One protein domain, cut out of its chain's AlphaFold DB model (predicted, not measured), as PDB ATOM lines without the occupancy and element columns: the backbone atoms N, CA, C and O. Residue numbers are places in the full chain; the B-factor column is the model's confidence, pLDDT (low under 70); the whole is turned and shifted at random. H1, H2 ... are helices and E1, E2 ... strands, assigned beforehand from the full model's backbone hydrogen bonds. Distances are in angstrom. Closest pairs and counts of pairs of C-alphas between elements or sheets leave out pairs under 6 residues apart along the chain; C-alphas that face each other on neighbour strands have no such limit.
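This is residues 24 to 108 of the 109 residues of the protein "HPr kinase/phosphorylase" of bioreactor metagenome (UniProt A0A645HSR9). Look for a small three-stranded sheet with one helix, H1, packed over one face, and a second helix, H2, reaching away from this body like an arm; residues 97 to 108, of which 97 to 106 belong to H2, stick out free. The long strand E3 runs through the sheet, with the hairpin partner E2 beside its first part and E1 beside its last part; a long loop, residues 35 to 48, leads from E1 to E2. The printed part has 85 residues with three named strands and two named helices, in the order E1 E2 E3 H1 H2; the sheet is mixed, in the order E1 E3 E2, and the class is mixed, helices and strands. The whole is loose, with a radius of gyration of the C-alphas of 15.9 A, and elongated, spanning 51 by 32 by 22 A.

Begin at the inner strand E3, residues 56 to 65, where the pairing is staggered. Over residues 56 to 60 it pairs with the edge strand E2, residues 49 to 53, antiparallel at 123 degrees in a hairpin; find N 51 and O 58 at 2.8 A. Over residues 60 to 65 it pairs with the other edge strand, E1, residues 29 to 34, parallel at 28 degrees; find N 63 and O 31 at 2.8 A. H1, residues 71 to 86, is on the sheet at a height over the sheet of 9.9 A, in two layers, a helix on one face of a sheet. It lies over E1 and E3 and runs slantwise to the strands, but only just, at 32 degrees to E3 on the local plane. The closest C-alphas of E3 and H1 are those of Val 65 and Leu 71, 7.4 A apart. H2, residues 91 to 106, is not on the sheet and is only just apart from H1, with 8.3 A between their closest C-alphas. In H1 and H2 every O i to N i+4 pair is within hydrogen-bond range.

Find C-alpha 29 at (20.525, 6.557, -45.663), where E1 begins; it measures 16.5 A to Ser 34. E2 runs 13.2 A from Glu 49 to Ile 53, and E3 27.0 A from Ile 56 to Val 65. From C-alpha 71 at (6.499, 8.894, -45.445), H1 runs 22.5 A to Asn 86. H2 runs 22.7 A from Pro 91 to C-alpha 106 at (16.364, 47.188, -49.731).

The C-alphas of Leu 54 and Lys 108 are the two farthest apart, at 53.2 A. The printed part has no cut. The link from E1 to E2 is long, with 14 residues; the other links are tight. The mean pLDDT of the printed part is 88.2; look for values under 70 at residues 39 to 42, residues 44 to 46 and residue 108.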
ATOM      1  N   LYS A  24      21.835  -2.632 -56.019       95.69
ATOM      2  CA  LYS A  24      21.809  -1.171 -56.072       95.69
ATOM      3  C   LYS A  24      22.843  -0.607 -55.097       95.69
ATOM      4  O   LYS A  24      22.911  -1.033 -53.949       95.69
ATOM      5  N   ARG A  25      23.620   0.384 -55.543       95.00
ATOM      6  CA  ARG A  25      24.512   1.161 -54.668       95.00
ATOM      7  C   ARG A  25      23.699   1.986 -53.665       95.00
ATOM      8  O   ARG A  25      22.716   2.617 -54.058       95.00
ATOM      9  N   VAL A  26      24.137   2.003 -52.408       95.62
ATOM     10  CA  VAL A  26      23.552   2.836 -51.350       95.62
ATOM     11  C   VAL A  26      24.073   4.263 -51.509       95.62
ATOM     12  O   VAL A  26      25.236   4.535 -51.243       95.62
ATOM     13  N   ASP A  27      23.214   5.157 -51.999       94.94
ATOM     14  CA  ASP A  27      23.553   6.567 -52.245       94.94
ATOM     15  C   ASP A  27      23.051   7.504 -51.118       94.94
ATOM     16  O   ASP A  27      23.438   8.669 -51.069       94.94
ATOM     17  N   LEU A  28      22.160   7.019 -50.244       96.38
ATOM     18  CA  LEU A  28      21.513   7.775 -49.166       96.38
ATOM     19  C   LEU A  28      21.024   6.810 -48.078       96.38
ATOM     20  O   LEU A  28      20.447   5.768 -48.395       96.38
ATOM     21  N   VAL A  29      21.171   7.197 -46.814       97.06
ATOM     22  CA  VAL A  29      20.525   6.557 -45.663       97.06
ATOM     23  C   VAL A  29      19.430   7.476 -45.132       97.06
ATOM     24  O   VAL A  29      19.676   8.648 -44.858       97.06
ATOM     25  N   VAL A  30      18.221   6.941 -44.954       95.88
ATOM     26  CA  VAL A  30      17.113   7.667 -44.322       95.88
ATOM     27  C   VAL A  30      16.723   6.976 -43.025       95.88
ATOM     28  O   VAL A  30      16.301   5.820 -43.041       95.88
ATOM     29  N   THR A  31      16.831   7.683 -41.902       94.75
ATOM     30  CA  THR A  31      16.385   7.177 -40.599       94.75
ATOM     31  C   THR A  31      15.020   7.750 -40.256       94.75
ATOM     32  O   THR A  31      14.833   8.963 -40.203       94.75
ATOM     33  N   LEU A  32      14.064   6.862 -39.988       94.38
ATOM     34  CA  LEU A  32      12.738   7.229 -39.509       94.38
ATOM     35  C   LEU A  32      12.750   7.232 -37.977       94.38
ATOM     36  O   LEU A  32      12.935   6.179 -37.370       94.38
ATOM     37  N   LYS A  33      12.569   8.402 -37.359       91.69
ATOM     38  CA  LYS A  33      12.500   8.554 -35.891       91.69
ATOM     39  C   LYS A  33      11.126   9.024 -35.452       91.69
ATOM     40  O   LYS A  33      10.436   9.689 -36.221       91.69
ATOM     41  N   SER A  34      10.724   8.724 -34.220       91.00
ATOM     42  CA  SER A  34       9.517   9.334 -33.658       91.00
ATOM     43  C   SER A  34       9.679  10.855 -33.604       91.00
ATOM     44  O   SER A  34      10.767  11.348 -33.316       91.00
ATOM     45  N   TRP A  35       8.611  11.619 -33.862       83.94
ATOM     46  CA  TRP A  35       8.655  13.088 -33.804       83.94
ATOM     47  C   TRP A  35       9.254  13.622 -32.492       83.94
ATOM     48  O   TRP A  35      10.004  14.590 -32.509       83.94
ATOM     49  N   ASN A  36       8.967  12.960 -31.368       83.19
ATOM     50  CA  ASN A  36       9.425  13.385 -30.042       83.19
ATOM     51  C   ASN A  36      10.915  13.098 -29.782       83.19
ATOM     52  O   ASN A  36      11.460  13.580 -28.797       83.19
ATOM     53  N   GLU A  37      11.561  12.296 -30.630       81.00
ATOM     54  CA  GLU A  37      12.967  11.888 -30.496       81.00
ATOM     55  C   GLU A  37      13.905  12.725 -31.374       81.00
ATOM     56  O   GLU A  37      15.122  12.535 -31.343       81.00
ATOM     57  N   VAL A  38      13.354  13.627 -32.192       74.44
ATOM     58  CA  VAL A  38      14.142  14.516 -33.045       74.44
ATOM     59  C   VAL A  38      14.264  15.866 -32.352       74.44
ATOM     60  O   VAL A  38      13.397  16.729 -32.485       74.44
ATOM     61  N   ALA A  39      15.338  16.024 -31.578       62.56
ATOM     62  CA  ALA A  39      15.773  17.331 -31.103       62.56
ATOM     63  C   ALA A  39      16.270  18.139 -32.312       62.56
ATOM     64  O   ALA A  39      17.061  17.622 -33.093       62.56
ATOM     65  N   ASP A  40      15.741  19.351 -32.485       62.00
ATOM     66  CA  ASP A  40      16.096  20.306 -33.541       62.00
ATOM     67  C   ASP A  40      16.163  19.724 -34.964       62.00
ATOM     68  O   ASP A  40      17.211  19.403 -35.513       62.00
ATOM     69  N   VAL A  41      14.994  19.632 -35.607       62.34
ATOM     70  CA  VAL A  41      14.905  19.330 -37.042       62.34
ATOM     71  C   VAL A  41      15.593  20.450 -37.830       62.34
ATOM     72  O   VAL A  41      15.061  21.564 -37.867       62.34
ATOM     73  N   ASP A  42      16.703  20.156 -38.513       64.88
ATOM     74  CA  ASP A  42      17.262  21.071 -39.515       64.88
ATOM     75  C   ASP A  42      16.211  21.314 -40.613       64.88
ATOM     76  O   ASP A  42      15.770  20.402 -41.318       64.88
ATOM     77  N   ARG A  43      15.759  22.567 -40.720       71.19
ATOM     78  CA  ARG A  43      14.734  23.002 -41.681       71.19
ATOM     79  C   ARG A  43      15.329  23.539 -42.977       71.19
ATOM     80  O   ARG A  43      14.594  23.687 -43.951       71.19
ATOM     81  N   LEU A  44      16.615  23.880 -42.975       67.06
ATOM     82  CA  LEU A  44      17.296  24.523 -44.095       67.06
ATOM     83  C   LEU A  44      18.147  23.521 -44.882       67.06
ATOM     84  O   LEU A  44      18.385  23.736 -46.071       67.06
ATOM     85  N   GLY A  45      18.556  22.412 -44.258       64.38
ATOM     86  CA  GLY A  45      19.361  21.371 -44.898       64.38
ATOM     87  C   GLY A  45      20.764  21.864 -45.250       64.38
ATOM     88  O   GLY A  45      21.293  21.492 -46.309       64.38
ATOM     89  N   MET A  46      21.302  22.761 -44.413       63.94
ATOM     90  CA  MET A  46      22.602  23.405 -44.620       63.94
ATOM     91  C   MET A  46      23.752  22.489 -44.221       63.94
ATOM     92  O   MET A  46      24.777  22.486 -44.902       63.94
ATOM     93  N   GLU A  47      23.565  21.683 -43.178       72.19
ATOM     94  CA  GLU A  47      24.536  20.675 -42.771       72.19
ATOM     95  C   GLU A  47      24.158  19.316 -43.363       72.19
ATOM     96  O   GLU A  47      22.986  18.953 -43.484       72.19
ATOM     97  N   GLN A  48      25.169  18.582 -43.824       82.06
ATOM     98  CA  GLN A  48      24.996  17.256 -44.400       82.06
ATOM     99  C   GLN A  48      25.540  16.232 -43.410       82.06
ATOM    100  O   GLN A  48      26.741  16.185 -43.163       82.06
ATOM    101  N   GLU A  49      24.651  15.410 -42.865       89.69
ATOM    102  CA  GLU A  49      25.033  14.271 -42.036       89.69
ATOM    103  C   GLU A  49      25.476  13.094 -42.915       89.69
ATOM    104  O   GLU A  49      25.074  12.979 -44.085       89.69
ATOM    105  N   TYR A  50      26.287  12.208 -42.332       94.12
ATOM    106  CA  TYR A  50      26.799  11.001 -42.972       94.12
ATOM    107  C   TYR A  50      26.745   9.804 -42.022       94.12
ATOM    108  O   TYR A  50      26.911   9.931 -40.811       94.12
ATOM    109  N   VAL A  51      26.565   8.615 -42.595       96.25
ATOM    110  CA  VAL A  51      26.715   7.327 -41.915       96.25
ATOM    111  C   VAL A  51      27.876   6.581 -42.556       96.25
ATOM    112  O   VAL A  51      27.922   6.427 -43.777       96.25
ATOM    113  N   ASN A  52      28.804   6.088 -41.737       97.00
ATOM    114  CA  ASN A  52      29.883   5.230 -42.211       97.00
ATOM    115  C   ASN A  52      29.363   3.800 -42.427       97.00
ATOM    116  O   ASN A  52      28.893   3.153 -41.491       97.00
ATOM    117  N   ILE A  53      29.463   3.308 -43.658       97.00
ATOM    118  CA  ILE A  53      29.131   1.933 -44.033       97.00
ATOM    119  C   ILE A  53      30.369   1.318 -44.675       97.00
ATOM    120  O   ILE A  53      30.741   1.681 -45.787       97.00
ATOM    121  N   LEU A  54      31.004   0.372 -43.975       96.62
ATOM    122  CA  LEU A  54      32.202  -0.334 -44.454       96.62
ATOM    123  C   LEU A  54      33.342   0.619 -44.871       96.62
ATOM    124  O   LEU A  54      34.031   0.379 -45.858       96.62
ATOM    125  N   GLY A  55      33.529   1.719 -44.135       95.69
ATOM    126  CA  GLY A  55      34.548   2.730 -44.431       95.69
ATOM    127  C   GLY A  55      34.119   3.792 -45.447       95.69
ATOM    128  O   GLY A  55      34.898   4.699 -45.720       95.69
ATOM    129  N   ILE A  56      32.900   3.715 -45.989       96.25
ATOM    130  CA  ILE A  56      32.355   4.688 -46.942       96.25
ATOM    131  C   ILE A  56      31.381   5.611 -46.213       96.25
ATOM    132  O   ILE A  56      30.425   5.143 -45.597       96.25
ATOM    133  N   GLU A  57      31.592   6.922 -46.308       96.25
ATOM    134  CA  GLU A  57      30.636   7.915 -45.814       96.25
ATOM    135  C   GLU A  57      29.467   8.056 -46.791       96.25
ATOM    136  O   GLU A  57      29.625   8.481 -47.936       96.25
ATOM    137  N   VAL A  58      28.274   7.686 -46.334       96.12
ATOM    138  CA  VAL A  58      27.038   7.774 -47.112       96.12
ATOM    139  C   VAL A  58      26.186   8.913 -46.558       96.12
ATOM    140  O   VAL A  58      25.971   8.940 -45.346       96.12
ATOM    141  N   PRO A  59      25.668   9.830 -47.400       94.81
ATOM    142  CA  PRO A  59      24.767  10.887 -46.960       94.81
ATOM    143  C   PRO A  59      23.618  10.341 -46.116       94.81
ATOM    144  O   PRO A  59      23.046   9.292 -46.428       94.81
ATOM    145  N   HIS A  60      23.263  11.064 -45.063       94.38
ATOM    146  CA  HIS A  60      22.252  10.665 -44.098       94.38
ATOM    147  C   HIS A  60      21.222  11.770 -43.878       94.38
ATOM    148  O   HIS A  60      21.545  12.957 -43.889       94.38
ATOM    149  N   ILE A  61      19.958  11.365 -43.752       92.06
ATOM    150  CA  ILE A  61      18.824  12.248 -43.480       92.06
ATOM    151  C   ILE A  61      17.931  11.584 -42.432       92.06
ATOM    152  O   ILE A  61      17.501  10.438 -42.589       92.06
ATOM    153  N   THR A  62      17.573  12.330 -41.390       91.50
ATOM    154  CA  THR A  62      16.578  11.898 -40.402       91.50
ATOM    155  C   THR A  62      15.207  12.497 -40.728       91.50
ATOM    156  O   THR A  62      15.054  13.712 -40.828       91.50
ATOM    157  N   ILE A  63      14.182  11.651 -40.875       91.44
ATOM    158  CA  ILE A  63      12.795  12.076 -41.117       91.44
ATOM    159  C   ILE A  63      11.940  11.735 -39.891       91.44
ATOM    160  O   ILE A  63      11.791  10.554 -39.558       91.44
ATOM    161  N   PRO A  64      11.321  12.732 -39.229       91.06
ATOM    162  CA  PRO A  64      10.448  12.456 -38.103       91.06
ATOM    163  C   PRO A  64       9.082  11.932 -38.565       91.06
ATOM    164  O   PRO A  64       8.417  12.513 -39.433       91.06
ATOM    165  N   VAL A  65       8.643  10.851 -37.934       92.06
ATOM    166  CA  VAL A  65       7.388  10.145 -38.176       92.06
ATOM    167  C   VAL A  65       6.293  10.714 -37.284       92.06
ATOM    168  O   VAL A  65       6.438  10.808 -36.065       92.06
ATOM    169  N   ARG A  66       5.167  11.075 -37.905       92.00
ATOM    170  CA  ARG A  66       3.947  11.522 -37.230       92.00
ATOM    171  C   ARG A  66       2.726  11.146 -38.079       92.00
ATOM    172  O   ARG A  66       2.834  11.199 -39.308       92.00
ATOM    173  N   PRO A  67       1.573  10.811 -37.469       91.88
ATOM    174  CA  PRO A  67       0.326  10.637 -38.207       91.88
ATOM    175  C   PRO A  67       0.025  11.833 -39.119       91.88
ATOM    176  O   PRO A  67       0.273  12.982 -38.748       91.88
ATOM    177  N   GLY A  68      -0.492  11.552 -40.315       92.19
ATOM    178  CA  GLY A  68      -0.791  12.565 -41.331       92.19
ATOM    179  C   GLY A  68       0.382  12.937 -42.248       92.19
ATOM    180  O   GLY A  68       0.185  13.721 -43.172       92.19
ATOM    181  N   ARG A  69       1.585  12.378 -42.045       91.81
ATOM    182  CA  ARG A  69       2.706  12.523 -42.990       91.81
ATOM    183  C   ARG A  69       2.770  11.341 -43.952       91.81
ATOM    184  O   ARG A  69       2.818  10.193 -43.518       91.81
ATOM    185  N   ASP A  70       2.860  11.633 -45.245       95.44
ATOM    186  CA  ASP A  70       3.184  10.631 -46.260       95.44
ATOM    187  C   ASP A  70       4.695  10.352 -46.250       95.44
ATOM    188  O   ASP A  70       5.498  11.105 -46.807       95.44
ATOM    189  N   LEU A  71       5.093   9.277 -45.568       94.88
ATOM    190  CA  LEU A  71       6.499   8.894 -45.445       94.88
ATOM    191  C   LEU A  71       7.107   8.460 -46.781       94.88
ATOM    192  O   LEU A  71       8.279   8.741 -47.020       94.88
ATOM    193  N   ALA A  72       6.330   7.818 -47.658       95.94
ATOM    194  CA  ALA A  72       6.826   7.373 -48.957       95.94
ATOM    195  C   ALA A  72       7.208   8.581 -49.819       95.94
ATOM    196  O   ALA A  72       8.319   8.642 -50.349       95.94
ATOM    197  N   ARG A  73       6.330   9.591 -49.864       96.50
ATOM    198  CA  ARG A  73       6.580  10.864 -50.550       96.50
ATOM    199  C   ARG A  73       7.797  11.599 -49.987       96.50
ATOM    200  O   ARG A  73       8.593  12.147 -50.743       96.50
ATOM    201  N   LEU A  74       7.962  11.618 -48.665       94.88
ATOM    202  CA  LEU A  74       9.099  12.289 -48.026       94.88
ATOM    203  C   LEU A  74      10.433  11.604 -48.346       94.88
ATOM    204  O   LEU A  74      11.403  12.288 -48.670       94.88
ATOM    205  N   VAL A  75      10.478  10.269 -48.304       96.44
ATOM    206  CA  VAL A  75      11.667   9.488 -48.686       96.44
ATOM    207  C   VAL A  75      12.003   9.695 -50.167       96.44
ATOM    208  O   VAL A  75      13.171   9.863 -50.517       96.44
ATOM    209  N   GLU A  76      10.993   9.743 -51.038       97.38
ATOM    210  CA  GLU A  76      11.169  10.034 -52.465       97.38
ATOM    211  C   GLU A  76      11.810  11.414 -52.691       97.38
ATOM    212  O   GLU A  76      12.808  11.531 -53.409       97.38
ATOM    213  N   VAL A  77      11.283  12.459 -52.047       95.38
ATOM    214  CA  VAL A  77      11.825  13.823 -52.157       95.38
ATOM    215  C   VAL A  77      13.257  13.897 -51.625       95.38
ATOM    216  O   VAL A  77      14.110  14.501 -52.275       95.38
ATOM    217  N   ALA A  78      13.558  13.235 -50.504       94.00
ATOM    218  CA  ALA A  78      14.913  13.164 -49.955       94.00
ATOM    219  C   ALA A  78      15.906  12.512 -50.941       94.00
ATOM    220  O   ALA A  78      17.028  12.996 -51.130       94.00
ATOM    221  N   ALA A  79      15.477  11.454 -51.637       95.19
ATOM    222  CA  ALA A  79      16.281  10.808 -52.670       95.19
ATOM    223  C   ALA A  79      16.527  11.734 -53.875       95.19
ATOM    224  O   ALA A  79      17.649  11.791 -54.389       95.19
ATOM    225  N   PHE A  80      15.515  12.490 -54.319       94.50
ATOM    226  CA  PHE A  80      15.683  13.480 -55.389       94.50
ATOM    227  C   PHE A  80      16.606  14.628 -54.984       94.50
ATOM    228  O   PHE A  80      17.506  14.976 -55.747       94.50
ATOM    229  N   GLN A  81      16.442  15.171 -53.778       90.69
ATOM    230  CA  GLN A  81      17.311  16.222 -53.254       90.69
ATOM    231  C   GLN A  81      18.768  15.756 -53.185       90.69
ATOM    232  O   GLN A  81      19.663  16.497 -53.579       90.69
ATOM    233  N   THR A  82      19.014  14.518 -52.752       91.81
ATOM    234  CA  THR A  82      20.371  13.953 -52.701       91.81
ATOM    235  C   THR A  82      20.974  13.826 -54.099       91.81
ATOM    236  O   THR A  82      22.113  14.231 -54.319       91.81
ATOM    237  N   LYS A  83      20.201  13.351 -55.086       92.31
ATOM    238  CA  LYS A  83      20.649  13.323 -56.491       92.31
ATOM    239  C   LYS A  83      20.989  14.716 -57.019       92.31
ATOM    240  O   LYS A  83      21.972  14.862 -57.736       92.31
ATOM    241  N   LEU A  84      20.192  15.717 -56.656       91.12
ATOM    242  CA  LEU A  84      20.373  17.100 -57.078       91.12
ATOM    243  C   LEU A  84      21.613  17.752 -56.432       91.12
ATOM    244  O   LEU A  84      22.397  18.406 -57.118       91.12
ATOM    245  N   LYS A  85      21.852  17.499 -55.138       87.69
ATOM    246  CA  LYS A  85      23.107  17.883 -54.469       87.69
ATOM    247  C   LYS A  85      24.309  17.221 -55.147       87.69
ATOM    248  O   LYS A  85      25.291  17.896 -55.441       87.69
ATOM    249  N   ASN A  86      24.202  15.933 -55.480       87.06
ATOM    250  CA  ASN A  86      25.262  15.188 -56.165       87.06
ATOM    251  C   ASN A  86      25.528  15.682 -57.598       87.06
ATOM    252  O   ASN A  86      26.632  15.491 -58.099       87.06
ATOM    253  N   SER A  87      24.562  16.336 -58.253       90.06
ATOM    254  CA  SER A  87      24.791  17.016 -59.537       90.06
ATOM    255  C   SER A  87      25.406  18.414 -59.389       90.06
ATOM    256  O   SER A  87      25.533  19.125 -60.382       90.06
ATOM    257  N   GLY A  88      25.768  18.829 -58.171       86.25
ATOM    258  CA  GLY A  88      26.400  20.119 -57.883       86.25
ATOM    259  C   GLY A  88      25.428  21.266 -57.606       86.25
ATOM    260  O   GLY A  88      25.863  22.407 -57.469       86.25
ATOM    261  N   TYR A  89      24.122  20.998 -57.502       85.94
ATOM    262  CA  TYR A  89      23.118  22.032 -57.257       85.94
ATOM    263  C   TYR A  89      22.637  22.008 -55.802       85.94
ATOM    264  O   TYR A  89      22.081  21.013 -55.334       85.94
ATOM    265  N   ASN A  90      22.823  23.122 -55.085       81.75
ATOM    266  CA  ASN A  90      22.359  23.291 -53.707       81.75
ATOM    267  C   ASN A  90      21.248  24.365 -53.630       81.75
ATOM    268  O   ASN A  90      21.563  25.558 -53.592       81.75
ATOM    269  N   PRO A  91      19.963  23.959 -53.554       80.81
ATOM    270  CA  PRO A  91      18.838  24.893 -53.496       80.81
ATOM    271  C   PRO A  91      18.867  25.823 -52.274       80.81
ATOM    272  O   PRO A  91      18.438  26.972 -52.370       80.81
ATOM    273  N   ALA A  92      19.367  25.344 -51.128       82.12
ATOM    274  CA  ALA A  92      19.433  26.135 -49.898       82.12
ATOM    275  C   ALA A  92      20.439  27.283 -50.039       82.12
ATOM    276  O   ALA A  92      20.134  28.420 -49.681       82.12
ATOM    277  N   LYS A  93      21.597  27.000 -50.651       83.62
ATOM    278  CA  LYS A  93      22.596  28.022 -50.976       83.62
ATOM    279  C   LYS A  93      22.034  29.059 -51.950       83.62
ATOM    280  O   LYS A  93      22.131  30.247 -51.677       83.62
ATOM    281  N   GLU A  94      21.379  28.626 -53.030       87.06
ATOM    282  CA  GLU A  94      20.770  29.559 -53.993       87.06
ATOM    283  C   GLU A  94      19.715  30.456 -53.331       87.06
ATOM    284  O   GLU A  94      19.660  31.660 -53.584       87.06
ATOM    285  N   LEU A  95      18.860  29.886 -52.476       87.62
ATOM    286  CA  LEU A  95      17.862  30.665 -51.751       87.62
ATOM    287  C   LEU A  95      18.520  31.713 -50.848       87.62
ATOM    288  O   LEU A  95      18.088  32.865 -50.861       87.62
ATOM    289  N   ASN A  96      19.559  31.322 -50.110       88.00
ATOM    290  CA  ASN A  96      20.313  32.220 -49.246       88.00
ATOM    291  C   ASN A  96      20.967  33.361 -50.041       88.00
ATOM    292  O   ASN A  96      20.784  34.528 -49.699       88.00
ATOM    293  N   ASP A  97      21.640  33.045 -51.148       89.56
ATOM    294  CA  ASP A  97      22.305  34.032 -52.005       89.56
ATOM    295  C   ASP A  97      21.293  35.046 -52.576       89.56
ATOM    296  O   ASP A  97      21.524  36.259 -52.551       89.56
ATOM    297  N   ARG A  98      20.114  34.576 -53.015       91.75
ATOM    298  CA  ARG A  98      19.019  35.453 -53.474       91.75
ATOM    299  C   ARG A  98      18.456  36.331 -52.362       91.75
ATOM    300  O   ARG A  98      18.109  37.483 -52.620       91.75
ATOM    301  N   LEU A  99      18.320  35.794 -51.150       91.81
ATOM    302  CA  LEU A  99      17.788  36.539 -50.012       91.81
ATOM    303  C   LEU A  99      18.742  37.673 -49.614       91.81
ATOM    304  O   LEU A  99      18.301  38.812 -49.475       91.81
ATOM    305  N   ILE A 100      20.044  37.382 -49.528       92.12
ATOM    306  CA  ILE A 100      21.092  38.371 -49.240       92.12
ATOM    307  C   ILE A 100      21.086  39.487 -50.290       92.12
ATOM    308  O   ILE A 100      21.110  40.665 -49.931       92.12
ATOM    309  N   ALA A 101      20.990  39.135 -51.576       92.19
ATOM    310  CA  ALA A 101      20.929  40.119 -52.655       92.19
ATOM    311  C   ALA A 101      19.738  41.083 -52.497       92.19
ATOM    312  O   ALA A 101      19.916  42.297 -52.595       92.19
ATOM    313  N   ARG A 102      18.542  40.567 -52.169       92.44
ATOM    314  CA  ARG A 102      17.352  41.408 -51.946       92.44
ATOM    315  C   ARG A 102      17.455  42.287 -50.703       92.44
ATOM    316  O   ARG A 102      16.993  43.424 -50.727       92.44
ATOM    317  N   MET A 103      18.050  41.784 -49.623       92.56
ATOM    318  CA  MET A 103      18.247  42.574 -48.403       92.56
ATOM    319  C   MET A 103      19.221  43.735 -48.634       92.56
ATOM    320  O   MET A 103      18.982  44.840 -48.152       92.56
ATOM    321  N   ALA A 104      20.287  43.511 -49.408       89.81
ATOM    322  CA  ALA A 104      21.253  44.551 -49.758       89.81
ATOM    323  C   ALA A 104      20.661  45.642 -50.668       89.81
ATOM    324  O   ALA A 104      21.066  46.799 -50.581       89.81
ATOM    325  N   GLU A 105      19.713  45.285 -51.537       88.00
ATOM    326  CA  GLU A 105      18.984  46.234 -52.384       88.00
ATOM    327  C   GLU A 105      18.013  47.094 -51.560       88.00
ATOM    328  O   GLU A 105      18.002  48.313 -51.702       88.00
ATOM    329  N   ALA A 106      17.277  46.480 -50.627       80.69
ATOM    330  CA  ALA A 106      16.364  47.188 -49.731       80.69
ATOM    331  C   ALA A 106      17.078  48.150 -48.764       80.69
ATOM    332  O   ALA A 106      16.526  49.189 -48.434       80.69
ATOM    333  N   ALA A 107      18.302  47.829 -48.329       76.12
ATOM    334  CA  ALA A 107      19.096  48.679 -47.435       76.12
ATOM    335  C   ALA A 107      19.756  49.892 -48.128       76.12
ATOM    336  O   ALA A 107      20.364  50.720 -47.453       76.12
ATOM    337  N   LYS A 108      19.693  49.977 -49.465       68.94
ATOM    338  CA  LYS A 108      20.194  51.119 -50.253       68.94
ATOM    339  C   LYS A 108      19.122  52.180 -50.546       68.94
ATOM    340  O   LYS A 108      19.469  53.208 -51.125       68.94
TER     341      LYS A 108